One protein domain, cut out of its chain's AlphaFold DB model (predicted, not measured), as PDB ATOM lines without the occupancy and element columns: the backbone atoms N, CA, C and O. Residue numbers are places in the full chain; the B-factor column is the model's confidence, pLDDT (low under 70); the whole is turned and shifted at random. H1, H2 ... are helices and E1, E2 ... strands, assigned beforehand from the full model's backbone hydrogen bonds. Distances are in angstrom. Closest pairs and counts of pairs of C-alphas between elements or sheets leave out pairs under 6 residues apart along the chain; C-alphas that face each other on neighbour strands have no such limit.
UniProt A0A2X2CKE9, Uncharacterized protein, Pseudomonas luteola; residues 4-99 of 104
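This is residues 4 to 99 of the 104 residues of an uncharacterized protein of Pseudomonas luteola (UniProt A0A2X2CKE9). A small antiparallel sheet of three short strands, E1, E2 and E3, has two helices, H1 and H3, side by side over one face, H1 next to E1 and H3 reaching E3 with its residues 69 to 73. The short helix H2 sits by the first residues of H1, and the long link of residues 75 to 88 folds back past H3 to H4, which lies at the far end near residues 59 and 60. The printed part has 96 residues, with four named helices and three named strands in the order H1 E1 E2 E3 H2 H3 H4; the sheet's order is E1 E2 E3 and the class is mixed, helices and strands. The whole is compact, with a radius of gyration of the C-alphas of 13.7 A and spans of 44 by 32 by 19 A.

H1, residues 5 to 17, begins with C-alpha 5 at (37.744, -6.492, 96.017) and is 18.4 A long. E1 is residues 21 to 24, 9.9 A; E2 is residues 35 to 38, 9.7 A; E3 is residues 44 to 47. H2 is residues 53 to 56. H3, residues 59 to 74, is the longest helix at 22.2 A and begins with C-alpha 59 at (46.876, -2.814, 98.182). H4, residues 89 to 99, is 16.1 A long and ends with C-alpha 99 at (50.565, -6.013, 112.483).

E1, E2 and E3 form a meander, each strand the antiparallel neighbour of the one before. In the hairpin E1 and E2, N 21 and O 38 are 2.8 A apart, within hydrogen-bond range; in the hairpin E2 and E3, N 37 and O 46 are, at 2.8 A. H1 and H3 on one face of the sheet E1 E2 E3 make two layers, one of helices and one of strands. H1 runs along the strands at a height over the sheet of 9.5 A; its closest C-alphas to E1 are those of Gln 14 and Cys 22, 5.8 A. H1 and H3 touch at a shallow tilt of 28 degrees, the same way, closest at the C-alphas of Ala 16 and Leu 66, 6.7 A. H3 and H4 only just touch, with 3 pairs of C-alphas within 8 A, through residues 59 to 60 of H3 alone; the closest are Thr 60 and Met 91, 6.5 A. H1 and H4 are apart. Every O i to N i+4 pair is within hydrogen-bond range in H1 and H3; H4 has 3 of 7, and 3 of 8 O i to N i+3 pairs; H2 is too short for an O i to N i+4 pair.

The C-alphas of Gln 41 and Lys 97 are the two farthest apart, 44.6 A. The printed part has no cut. The link from H3 to H4 is long. Residues 85 to 99 have pLDDT under 70.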
ATOM      1  N   SER A   4      33.430  -5.349  94.094       82.31
ATOM      2  CA  SER A   4      34.056  -6.419  94.862       82.31
ATOM      3  C   SER A   4      35.576  -6.211  94.865       82.31
ATOM      4  O   SER A   4      36.149  -5.699  93.903       82.31
ATOM      5  N   ARG A   5      36.271  -6.623  95.936       84.56
ATOM      6  CA  ARG A   5      37.744  -6.492  96.017       84.56
ATOM      7  C   ARG A   5      38.467  -7.137  94.829       84.56
ATOM      8  O   ARG A   5      39.567  -6.728  94.485       84.56
ATOM      9  N   TYR A   6      37.845  -8.146  94.224       86.81
ATOM     10  CA  TYR A   6      38.336  -8.789  93.013       86.81
ATOM     11  C   TYR A   6      38.242  -7.870  91.791       86.81
ATOM     12  O   TYR A   6      39.230  -7.720  91.082       86.81
ATOM     13  N   ASP A   7      37.105  -7.205  91.579       89.44
ATOM     14  CA  ASP A   7      36.930  -6.287  90.446       89.44
ATOM     15  C   ASP A   7      37.869  -5.084  90.569       89.44
ATOM     16  O   ASP A   7      38.549  -4.729  89.611       89.44
ATOM     17  N   ALA A   8      38.013  -4.541  91.784       89.19
ATOM     18  CA  ALA A   8      38.984  -3.483  92.062       89.19
ATOM     19  C   ALA A   8      40.428  -3.922  91.756       89.19
ATOM     20  O   ALA A   8      41.213  -3.153  91.199       89.19
ATOM     21  N   ALA A   9      40.783  -5.171  92.083       91.12
ATOM     22  CA  ALA A   9      42.091  -5.720  91.750       91.12
ATOM     23  C   ALA A   9      42.285  -5.882  90.236       91.12
ATOM     24  O   ALA A   9      43.342  -5.514  89.731       91.12
ATOM     25  N   ARG A  10      41.276  -6.372  89.503       93.62
ATOM     26  CA  ARG A  10      41.331  -6.502  88.036       93.62
ATOM     27  C   ARG A  10      41.542  -5.160  87.353       93.62
ATOM     28  O   ARG A  10      42.458  -5.049  86.545       93.62
ATOM     29  N   SER A  11      40.763  -4.144  87.725       92.00
ATOM     30  CA  SER A  11      40.909  -2.797  87.166       92.00
ATOM     31  C   SER A  11      42.294  -2.217  87.449       92.00
ATOM     32  O   SER A  11      42.906  -1.625  86.567       92.00
ATOM     33  N   ARG A  12      42.836  -2.442  88.655       91.75
ATOM     34  CA  ARG A  12      44.193  -1.997  88.997       91.75
ATOM     35  C   ARG A  12      45.267  -2.729  88.192       91.75
ATOM     36  O   ARG A  12      46.243  -2.100  87.802       91.75
ATOM     37  N   ILE A  13      45.094  -4.030  87.952       94.50
ATOM     38  CA  ILE A  13      46.006  -4.821  87.115       94.50
ATOM     39  C   ILE A  13      45.975  -4.314  85.668       94.50
ATOM     40  O   ILE A  13      47.036  -4.078  85.105       94.50
ATOM     41  N   GLN A  14      44.787  -4.077  85.105       94.50
ATOM     42  CA  GLN A  14      44.630  -3.537  83.749       94.50
ATOM     43  C   GLN A  14      45.300  -2.170  83.599       94.50
ATOM     44  O   GLN A  14      46.119  -1.987  82.708       94.50
ATOM     45  N   ALA A  15      45.025  -1.237  84.514       92.38
ATOM     46  CA  ALA A  15      45.638   0.089  84.479       92.38
ATOM     47  C   ALA A  15      47.169   0.031  84.612       92.38
ATOM     48  O   ALA A  15      47.885   0.795  83.978       92.38
ATOM     49  N   ALA A  16      47.688  -0.889  85.429       92.88
ATOM     50  CA  ALA A  16      49.122  -1.036  85.632       92.88
ATOM     51  C   ALA A  16      49.846  -1.728  84.474       92.88
ATOM     52  O   ALA A  16      51.070  -1.666  84.429       92.88
ATOM     53  N   LEU A  17      49.145  -2.423  83.581       94.00
ATOM     54  CA  LEU A  17      49.754  -3.159  82.471       94.00
ATOM     55  C   LEU A  17      49.352  -2.609  81.101       94.00
ATOM     56  O   LEU A  17      49.733  -3.193  80.093       94.00
ATOM     57  N   ALA A  18      48.645  -1.477  81.058       92.56
ATOM     58  CA  ALA A  18      48.345  -0.774  79.820       92.56
ATOM     59  C   ALA A  18      49.640  -0.492  79.022       92.56
ATOM     60  O   ALA A  18      50.668  -0.159  79.629       92.56
ATOM     61  N   PRO A  19      49.624  -0.655  77.685       93.12
ATOM     62  CA  PRO A  19      48.453  -0.905  76.837       93.12
ATOM     63  C   PRO A  19      48.086  -2.395  76.660       93.12
ATOM     64  O   PRO A  19      47.216  -2.711  75.852       93.12
ATOM     65  N   LEU A  20      48.728  -3.322  77.379       93.94
ATOM     66  CA  LEU A  20      48.461  -4.756  77.229       93.94
ATOM     67  C   LEU A  20      47.052  -5.128  77.703       93.94
ATOM     68  O   LEU A  20      46.583  -4.697  78.763       93.94
ATOM     69  N   GLU A  21      46.408  -6.026  76.964       95.25
ATOM     70  CA  GLU A  21      45.140  -6.608  77.368       95.25
ATOM     71  C   GLU A  21      45.370  -7.652  78.468       95.25
ATOM     72  O   GLU A  21      46.204  -8.550  78.347       95.25
ATOM     73  N   CYS A  22      44.622  -7.547  79.568       96.00
ATOM     74  CA  CYS A  22      44.716  -8.497  80.673       96.00
ATOM     75  C   CYS A  22      43.553  -9.492  80.651       96.00
ATOM     76  O   CYS A  22      42.400  -9.118  80.894       96.00
ATOM     77  N   HIS A  23      43.858 -10.772  80.446       95.81
ATOM     78  CA  HIS A  23      42.889 -11.868  80.517       95.81
ATOM     79  C   HIS A  23      42.967 -12.544  81.876       95.81
ATOM     80  O   HIS A  23      44.040 -12.957  82.304       95.81
ATOM     81  N   PHE A  24      41.831 -12.681  82.557       95.31
ATOM     82  CA  PHE A  24      41.762 -13.207  83.920       95.31
ATOM     83  C   PHE A  24      41.099 -14.577  83.935       95.31
ATOM     84  O   PHE A  24      40.066 -14.782  83.302       95.31
ATOM     85  N   THR A  25      41.645 -15.501  84.720       93.31
ATOM     86  CA  THR A  25      40.941 -16.745  85.028       93.31
ATOM     87  C   THR A  25      39.786 -16.473  85.988       93.31
ATOM     88  O   THR A  25      39.843 -15.556  86.810       93.31
ATOM     89  N   ASN A  26      38.770 -17.336  85.970       88.19
ATOM     90  CA  ASN A  26      37.746 -17.328  87.011       88.19
ATOM     91  C   ASN A  26      38.369 -17.564  88.394       88.19
ATOM     92  O   ASN A  26      39.364 -18.283  88.528       88.19
ATOM     93  N   ARG A  27      37.766 -16.961  89.427       89.81
ATOM     94  CA  ARG A  27      38.140 -17.237  90.817       89.81
ATOM     95  C   ARG A  27      37.788 -18.677  91.158       89.81
ATOM     96  O   ARG A  27      36.658 -19.105  90.932       89.81
ATOM     97  N   ASP A  28      38.740 -19.394  91.735       90.44
ATOM     98  CA  ASP A  28      38.477 -20.715  92.297       90.44
ATOM     99  C   ASP A  28      37.704 -20.629  93.629       90.44
ATOM    100  O   ASP A  28      37.450 -19.548  94.169       90.44
ATOM    101  N   SER A  29      37.365 -21.787  94.203       88.50
ATOM    102  CA  SER A  29      36.686 -21.886  95.506       88.50
ATOM    103  C   SER A  29      37.487 -21.301  96.677       88.50
ATOM    104  O   SER A  29      36.930 -21.047  97.740       88.50
ATOM    105  N   ARG A  30      38.789 -21.052  96.492       86.88
ATOM    106  CA  ARG A  30      39.680 -20.406  97.465       86.88
ATOM    107  C   ARG A  30      39.820 -18.901  97.205       86.88
ATOM    108  O   ARG A  30      40.641 -18.245  97.846       86.88
ATOM    109  N   GLY A  31      39.053 -18.352  96.260       88.75
ATOM    110  CA  GLY A  31      39.103 -16.951  95.846       88.75
ATOM    111  C   GLY A  31      40.368 -16.574  95.076       88.75
ATOM    112  O   GLY A  31      40.640 -15.395  94.900       88.75
ATOM    113  N   THR A  32      41.157 -17.542  94.628       93.38
ATOM    114  CA  THR A  32      42.419 -17.319  93.917       93.38
ATOM    115  C   THR A  32      42.166 -17.200  92.416       93.38
ATOM    116  O   THR A  32      41.292 -17.879  91.881       93.38
ATOM    117  N   PHE A  33      42.943 -16.366  91.726       94.56
ATOM    118  CA  PHE A  33      42.892 -16.225  90.267       94.56
ATOM    119  C   PHE A  33      44.296 -16.040  89.680       94.56
ATOM    120  O   PHE A  33      45.256 -15.842  90.421       94.56
ATOM    121  N   ALA A  34      44.425 -16.104  88.363       96.12
ATOM    122  CA  ALA A  34      45.625 -15.729  87.624       96.12
ATOM    123  C   ALA A  34      45.240 -14.822  86.449       96.12
ATOM    124  O   ALA A  34      44.060 -14.720  86.099       96.12
ATOM    125  N   PHE A  35      46.220 -14.155  85.849       96.50
ATOM    126  CA  PHE A  35      46.010 -13.362  84.648       96.50
ATOM    127  C   PHE A  35      47.162 -13.505  83.654       96.50
ATOM    128  O   PHE A  35      48.280 -13.858  84.029       96.50
ATOM    129  N   LYS A  36      46.877 -13.195  82.392       97.19
ATOM    130  CA  LYS A  36      47.856 -13.077  81.308       97.19
ATOM    131  C   LYS A  36      47.818 -11.660  80.752       97.19
ATOM    132  O   LYS A  36      46.728 -11.104  80.655       97.19
ATOM    133  N   ALA A  37      48.974 -11.099  80.418       96.50
ATOM    134  CA  ALA A  37      49.084  -9.837  79.695       96.50
ATOM    135  C   ALA A  37      49.443 -10.132  78.236       96.50
ATOM    136  O   ALA A  37      50.422 -10.838  77.969       96.50
ATOM    137  N   ILE A  38      48.616  -9.625  77.331       96.44
ATOM    138  CA  ILE A  38      48.613  -9.956  75.909       96.44
ATOM    139  C   ILE A  38      48.770  -8.657  75.118       96.44
ATOM    140  O   ILE A  38      48.160  -7.647  75.467       96.44
ATOM    141  N   ASP A  39      49.613  -8.659  74.091       93.69
ATOM    142  CA  ASP A  39      49.726  -7.513  73.185       93.69
ATOM    143  C   ASP A  39      48.562  -7.453  72.171       93.69
ATOM    144  O   ASP A  39      47.786  -8.405  72.050       93.69
ATOM    145  N   PRO A  40      48.413  -6.349  71.416       89.44
ATOM    146  CA  PRO A  40      47.388  -6.241  70.375       89.44
ATOM    147  C   PRO A  40      47.472  -7.310  69.273       89.44
ATOM    148  O   PRO A  40      46.507  -7.517  68.540       89.44
ATOM    149  N   GLN A  41      48.617  -7.980  69.131       91.56
ATOM    150  CA  GLN A  41      48.866  -9.053  68.173       91.56
ATOM    151  C   GLN A  41      48.476 -10.436  68.725       91.56
ATOM    152  O   GLN A  41      48.524 -11.423  67.988       91.56
ATOM    153  N   GLY A  42      48.060 -10.526  69.992       90.62
ATOM    154  CA  GLY A  42      47.654 -11.770  70.645       90.62
ATOM    155  C   GLY A  42      48.802 -12.549  71.300       90.62
ATOM    156  O   GLY A  42      48.590 -13.676  71.755       90.62
ATOM    157  N   VAL A  43      50.010 -11.986  71.373       94.19
ATOM    158  CA  VAL A  43      51.176 -12.617  72.003       94.19
ATOM    159  C   VAL A  43      51.135 -12.408  73.512       94.19
ATOM    160  O   VAL A  43      50.954 -11.299  74.013       94.19
ATOM    161  N   ILE A  44      51.333 -13.494  74.260       95.31
ATOM    162  CA  ILE A  44      51.400 -13.461  75.722       95.31
ATOM    163  C   ILE A  44      52.817 -13.071  76.151       95.31
ATOM    164  O   ILE A  44      53.748 -13.860  75.997       95.31
ATOM    165  N   HIS A  45      52.963 -11.898  76.765       94.25
ATOM    166  CA  HIS A  45      54.251 -11.402  77.286       94.25
ATOM    167  C   HIS A  45      54.449 -11.675  78.775       94.25
ATOM    168  O   HIS A  45      55.565 -11.642  79.302       94.25
ATOM    169  N   PHE A  46      53.355 -11.935  79.489       95.19
ATOM    170  CA  PHE A  46      53.402 -12.248  80.909       95.19
ATOM    171  C   PHE A  46      52.244 -13.150  81.320       95.19
ATOM    172  O   PHE A  46      51.092 -12.905  80.973       95.19
ATOM    173  N   GLU A  47      52.549 -14.149  82.144       95.94
ATOM    174  CA  GLU A  47      51.561 -14.964  82.840       95.94
ATOM    175  C   GLU A  47      51.831 -14.900  84.343       95.94
ATOM    176  O   GLU A  47      52.947 -15.140  84.817       95.94
ATOM    177  N   SER A  48      50.805 -14.546  85.112       94.38
ATOM    178  CA  SER A  48      50.906 -14.521  86.560       94.38
ATOM    179  C   SER A  48      50.811 -15.936  87.123       94.38
ATOM    180  O   SER A  48      50.005 -16.756  86.688       94.38
ATOM    181  N   GLY A  49      51.531 -16.187  88.216       93.88
ATOM    182  CA  GLY A  49      51.177 -17.291  89.105       93.88
ATOM    183  C   GLY A  49      49.800 -17.081  89.751       93.88
ATOM    184  O   GLY A  49      49.135 -16.060  89.565       93.88
ATOM    185  N   ARG A  50      49.386 -18.045  90.576       94.06
ATOM    186  CA  ARG A  50      48.139 -17.965  91.352       94.06
ATOM    187  C   ARG A  50      48.182 -16.823  92.377       94.06
ATOM    188  O   ARG A  50      48.949 -16.872  93.339       94.06
ATOM    189  N   ILE A  51      47.298 -15.843  92.219       93.44
ATOM    190  CA  ILE A  51      47.123 -14.683  93.096       93.44
ATOM    191  C   ILE A  51      46.058 -14.993  94.142       93.44
ATOM    192  O   ILE A  51      44.863 -15.065  93.856       93.44
ATOM    193  N   ARG A  52      46.505 -15.184  95.383       92.56
ATOM    194  CA  ARG A  52      45.634 -15.489  96.524       92.56
ATOM    195  C   ARG A  52      44.909 -14.239  97.020       92.56
ATOM    196  O   ARG A  52      45.435 -13.132  96.916       92.56
ATOM    197  N   THR A  53      43.778 -14.436  97.695       90.12
ATOM    198  CA  THR A  53      42.977 -13.380  98.344       90.12
ATOM    199  C   THR A  53      43.793 -12.428  99.209       90.12
ATOM    200  O   THR A  53      43.600 -11.218  99.135       90.12
ATOM    201  N   ALA A  54      44.756 -12.949  99.971       87.25
ATOM    202  CA  ALA A  54      45.635 -12.138 100.811       87.25
ATOM    203  C   ALA A  54      46.476 -11.119 100.018       87.25
ATOM    204  O   ALA A  54      46.778 -10.051 100.541       87.25
ATOM    205  N   ILE A  55      46.828 -11.430  98.764       88.06
ATOM    206  CA  ILE A  55      47.647 -10.562  97.911       88.06
ATOM    207  C   ILE A  55      46.784  -9.454  97.321       88.06
ATOM    208  O   ILE A  55      47.093  -8.285  97.504       88.06
ATOM    209  N   TYR A  56      45.683  -9.796  96.645       88.44
ATOM    210  CA  TYR A  56      44.891  -8.783  95.940       88.44
ATOM    211  C   TYR A  56      43.975  -7.963  96.859       88.44
ATOM    212  O   TYR A  56      43.532  -6.885  96.472       88.44
ATOM    213  N   CYS A  57      43.692  -8.436  98.080       87.06
ATOM    214  CA  CYS A  57      43.011  -7.626  99.095       87.06
ATOM    215  C   CYS A  57      43.956  -6.674  99.833       87.06
ATOM    216  O   CYS A  57      43.469  -5.786 100.529       87.06
ATOM    217  N   ASN A  58      45.274  -6.871  99.725       87.94
ATOM    218  CA  ASN A  58      46.275  -5.986 100.301       87.94
ATOM    219  C   ASN A  58      46.807  -5.054  99.196       87.94
ATOM    220  O   ASN A  58      47.532  -5.513  98.311       87.94
ATOM    221  N   PRO A  59      46.481  -3.749  99.232       85.25
ATOM    222  CA  PRO A  59      46.876  -2.814  98.182       85.25
ATOM    223  C   PRO A  59      48.394  -2.770  97.952       85.25
ATOM    224  O   PRO A  59      48.835  -2.655  96.811       85.25
ATOM    225  N   THR A  60      49.185  -2.919  99.015       87.19
ATOM    226  CA  THR A  60      50.653  -2.922  98.969       87.19
ATOM    227  C   THR A  60      51.189  -4.200  98.332       87.19
ATOM    228  O   THR A  60      52.039  -4.141  97.448       87.19
ATOM    229  N   SER A  61      50.665  -5.367  98.718       89.06
ATOM    230  CA  SER A  61      51.081  -6.643  98.117       89.06
ATOM    231  C   SER A  61      50.729  -6.717  96.632       89.06
ATOM    232  O   SER A  61      51.557  -7.151  95.831       89.06
ATOM    233  N   LEU A  62      49.529  -6.263  96.255       90.69
ATOM    234  CA  LEU A  62      49.132  -6.169  94.852       90.69
ATOM    235  C   LEU A  62      50.030  -5.195  94.082       90.69
ATOM    236  O   LEU A  62      50.476  -5.511  92.985       90.69
ATOM    237  N   HIS A  63      50.339  -4.038  94.667       90.62
ATOM    238  CA  HIS A  63      51.242  -3.066  94.060       90.62
ATOM    239  C   HIS A  63      52.645  -3.649  93.818       90.62
ATOM    240  O   HIS A  63      53.151  -3.548  92.705       90.62
ATOM    241  N   HIS A  64      53.249  -4.331  94.796       90.50
ATOM    242  CA  HIS A  64      54.555  -4.976  94.601       90.50
ATOM    243  C   HIS A  64      54.533  -6.058  93.516       90.50
ATOM    244  O   HIS A  64      55.483  -6.162  92.740       90.50
ATOM    245  N   LEU A  65      53.450  -6.839  93.432       92.88
ATOM    246  CA  LEU A  65      53.263  -7.810  92.353       92.88
ATOM    247  C   LEU A  65      53.257  -7.116  90.984       92.88
ATOM    248  O   LEU A  65      53.906  -7.594  90.056       92.88
ATOM    249  N   LEU A  66      52.570  -5.979  90.873       93.81
ATOM    250  CA  LEU A  66      52.480  -5.202  89.636       93.81
ATOM    251  C   LEU A  66      53.805  -4.549  89.248       93.81
ATOM    252  O   LEU A  66      54.204  -4.651  88.092       93.81
ATOM    253  N   VAL A  67      54.541  -3.973  90.201       92.50
ATOM    254  CA  VAL A  67      55.897  -3.452  89.956       92.50
ATOM    255  C   VAL A  67      56.816  -4.563  89.438       92.50
ATOM    256  O   VAL A  67      57.560  -4.359  88.480       92.50
ATOM    257  N   ALA A  68      56.752  -5.759  90.029       92.44
ATOM    258  CA  ALA A  68      57.549  -6.895  89.571       92.44
ATOM    259  C   ALA A  68      57.153  -7.357  88.156       92.44
ATOM    260  O   ALA A  68      58.034  -7.667  87.352       92.44
ATOM    261  N   ALA A  69      55.855  -7.383  87.835       93.94
ATOM    262  CA  ALA A  69      55.365  -7.712  86.497       93.94
ATOM    263  C   ALA A  69      55.822  -6.676  85.457       93.94
ATOM    264  O   ALA A  69      56.408  -7.052  84.442       93.94
ATOM    265  N   ARG A  70      55.658  -5.377  85.744       94.19
ATOM    266  CA  ARG A  70      56.109  -4.281  84.870       94.19
ATOM    267  C   ARG A  70      57.611  -4.339  84.616       94.19
ATOM    268  O   ARG A  70      58.023  -4.283  83.468       94.19
ATOM    269  N   LYS A  71      58.435  -4.542  85.652       92.94
ATOM    270  CA  LYS A  71      59.894  -4.689  85.489       92.94
ATOM    271  C   LYS A  71      60.267  -5.827  84.537       92.94
ATOM    272  O   LYS A  71      61.176  -5.664  83.732       92.94
ATOM    273  N   LYS A  72      59.562  -6.962  84.606       93.62
ATOM    274  CA  LYS A  72      59.783  -8.093  83.690       93.62
ATOM    275  C   LYS A  72      59.366  -7.786  82.252       93.62
ATOM    276  O   LYS A  72      60.027  -8.257  81.338       93.62
ATOM    277  N   LEU A  73      58.284  -7.039  82.056       93.81
ATOM    278  CA  LEU A  73      57.810  -6.631  80.729       93.81
ATOM    279  C   LEU A  73      58.744  -5.592  80.096       93.81
ATOM    280  O   LEU A  73      59.178  -5.764  78.965       93.81
ATOM    281  N   LEU A  74      59.149  -4.579  80.862       92.69
ATOM    282  CA  LEU A  74      60.111  -3.568  80.415       92.69
ATOM    283  C   LEU A  74      61.472  -4.190  80.066       92.69
ATOM    284  O   LEU A  74      62.087  -3.808  79.077       92.69
ATOM    285  N   ALA A  75      61.923  -5.198  80.823       93.06
ATOM    286  CA  ALA A  75      63.144  -5.945  80.505       93.06
ATOM    287  C   ALA A  75      63.053  -6.747  79.191       93.06
ATOM    288  O   ALA A  75      64.082  -7.112  78.629       93.06
ATOM    289  N   GLN A  76      61.841  -7.015  78.701       91.62
ATOM    290  CA  GLN A  76      61.575  -7.638  77.400       91.62
ATOM    291  C   GLN A  76      61.370  -6.597  76.283       91.62
ATOM    292  O   GLN A  76      60.959  -6.960  75.187       91.62
ATOM    293  N   ASN A  77      61.668  -5.317  76.542       92.56
ATOM    294  CA  ASN A  77      61.412  -4.182  75.645       92.56
ATOM    295  C   ASN A  77      59.927  -3.985  75.294       92.56
ATOM    296  O   ASN A  77      59.606  -3.455  74.234       92.56
ATOM    297  N   ILE A  78      59.017  -4.400  76.179       92.38
ATOM    298  CA  ILE A  78      57.588  -4.124  76.013       92.38
ATOM    299  C   ILE A  78      57.295  -2.710  76.495       92.38
ATOM    300  O   ILE A  78      57.546  -2.377  77.656       92.38
ATOM    301  N   GLU A  79      56.744  -1.888  75.607       89.81
ATOM    302  CA  GLU A  79      56.308  -0.538  75.939       89.81
ATOM    303  C   GLU A  79      55.047  -0.587  76.802       89.81
ATOM    304  O   GLU A  79      54.063  -1.249  76.475       89.81
ATOM    305  N   LEU A  80      55.089   0.120  77.930       90.81
ATOM    306  CA  LEU A  80      53.975   0.252  78.858       90.81
ATOM    307  C   LEU A  80      53.695   1.730  79.099       90.81
ATOM    308  O   LEU A  80      54.619   2.540  79.189       90.81
ATOM    309  N   GLU A  81      52.424   2.068  79.286       90.38
ATOM    310  CA  GLU A  81      52.015   3.416  79.664       90.38
ATOM    311  C   GLU A  81      52.566   3.791  81.044       90.38
ATOM    312  O   GLU A  81      52.883   2.930  81.882       90.38
ATOM    313  N   SER A  82      52.676   5.097  81.292       83.50
ATOM    314  CA  SER A  82      53.046   5.608  82.605       83.50
ATOM    315  C   SER A  82      51.989   5.201  83.630       83.50
ATOM    316  O   SER A  82      50.792   5.426  83.477       83.50
ATOM    317  N   TRP A  83      52.450   4.571  84.704       85.38
ATOM    318  CA  TRP A  83      51.609   4.142  85.809       85.38
ATOM    319  C   TRP A  83      52.140   4.779  87.084       85.38
ATOM    320  O   TRP A  83      53.352   4.782  87.309       85.38
ATOM    321  N   ASP A  84      51.256   5.336  87.910       76.25
ATOM    322  CA  ASP A  84      51.677   5.937  89.173       76.25
ATOM    323  C   ASP A  84      52.120   4.841  90.156       76.25
ATOM    324  O   ASP A  84      51.310   4.149  90.781       76.25
ATOM    325  N   GLU A  85      53.438   4.677  90.271       65.38
ATOM    326  CA  GLU A  85      54.073   3.709  91.162       65.38
ATOM    327  C   GLU A  85      54.044   4.143  92.641       65.38
ATOM    328  O   GLU A  85      54.580   3.449  93.506       65.38
ATOM    329  N   ARG A  86      53.433   5.282  92.987       66.56
ATOM    330  CA  ARG A  86      53.459   5.788  94.362       66.56
ATOM    331  C   ARG A  86      52.483   5.021  95.256       66.56
ATOM    332  O   ARG A  86      51.263   5.089  95.113       66.56
ATOM    333  N   LEU A  87      53.028   4.324  96.253       63.44
ATOM    334  CA  LEU A  87      52.267   3.898  97.427       63.44
ATOM    335  C   LEU A  87      51.906   5.145  98.239       63.44
ATOM    336  O   LEU A  87      52.791   5.842  98.734       63.44
ATOM    337  N   THR A  88      50.616   5.440  98.396       64.81
ATOM    338  CA  THR A  88      50.203   6.540  99.275       64.81
ATOM    339  C   THR A  88      50.487   6.180 100.736       64.81
ATOM    340  O   THR A  88      50.458   5.008 101.126       64.81
ATOM    341  N   LEU A  89      50.737   7.186 101.580       56.53
ATOM    342  CA  LEU A  89      50.934   6.989 103.026       56.53
ATOM    343  C   LEU A  89      49.747   6.253 103.676       56.53
ATOM    344  O   LEU A  89      49.931   5.467 104.604       56.53
ATOM    345  N   GLU A  90      48.539   6.432 103.139       59.12
ATOM    346  CA  GLU A  90      47.339   5.702 103.552       59.12
ATOM    347  C   GLU A  90      47.441   4.190 103.295       59.12
ATOM    348  O   GLU A  90      47.004   3.394 104.128       59.12
ATOM    349  N   MET A  91      48.057   3.776 102.179       58.84
ATOM    350  CA  MET A  91      48.300   2.361 101.865       58.84
ATOM    351  C   MET A  91      49.343   1.737 102.804       58.84
ATOM    352  O   MET A  91      49.221   0.568 103.171       58.84
ATOM    353  N   ILE A  92      50.338   2.515 103.241       58.66
ATOM    354  CA  ILE A  92      51.382   2.068 104.177       58.66
ATOM    355  C   ILE A  92      50.823   1.960 105.608       58.66
ATOM    356  O   ILE A  92      51.037   0.952 106.286       58.66
ATOM    357  N   GLY A  93      50.023   2.935 106.054       56.31
ATOM    358  CA  GLY A  93      49.441   2.961 107.405       56.31
ATOM    359  C   GLY A  93      48.470   1.809 107.716       56.31
ATOM    360  O   GLY A  93      48.255   1.465 108.882       56.31
ATOM    361  N   GLN A  94      47.901   1.155 106.696       55.88
ATOM    362  CA  GLN A  94      47.072  -0.045 106.882       55.88
ATOM    363  C   GLN A  94      47.882  -1.272 107.344       55.88
ATOM    364  O   GLN A  94      47.330  -2.150 108.013       55.88
ATOM    365  N   TRP A  95      49.188  -1.321 107.060       51.31
ATOM    366  CA  TRP A  95      50.071  -2.421 107.461       51.31
ATOM    367  C   TRP A  95      50.386  -2.394 108.966       51.31
ATOM    368  O   TRP A  95      50.315  -3.429 109.631       51.31
ATOM    369  N   GLU A  96      50.618  -1.208 109.542       52.88
ATOM    370  CA  GLU A  96      50.865  -1.061 110.986       52.88
ATOM    371  C   GLU A  96      49.654  -1.466 111.836       52.88
ATOM    372  O   GLU A  96      49.799  -2.088 112.894       52.88
ATOM    373  N   LYS A  97      48.437  -1.153 111.369       52.66
ATOM    374  CA  LYS A  97      47.200  -1.544 112.064       52.66
ATOM    375  C   LYS A  97      46.961  -3.055 112.008       52.66
ATOM    376  O   LYS A  97      46.484  -3.620 112.991       52.66
ATOM    377  N   ALA A  98      47.307  -3.714 110.899       54.09
ATOM    378  CA  ALA A  98      47.202  -5.167 110.773       54.09
ATOM    379  C   ALA A  98      48.243  -5.896 111.644       54.09
ATOM    380  O   ALA A  98      47.884  -6.832 112.356       54.09
ATOM    381  N   ALA A  99      49.495  -5.424 111.672       53.09
ATOM    382  CA  ALA A  99      50.565  -6.013 112.483       53.09
ATOM    383  C   ALA A  99      50.305  -5.917 114.001       53.09
ATOM    384  O   ALA A  99      50.674  -6.817 114.755       53.09
TER     385      ALA A  99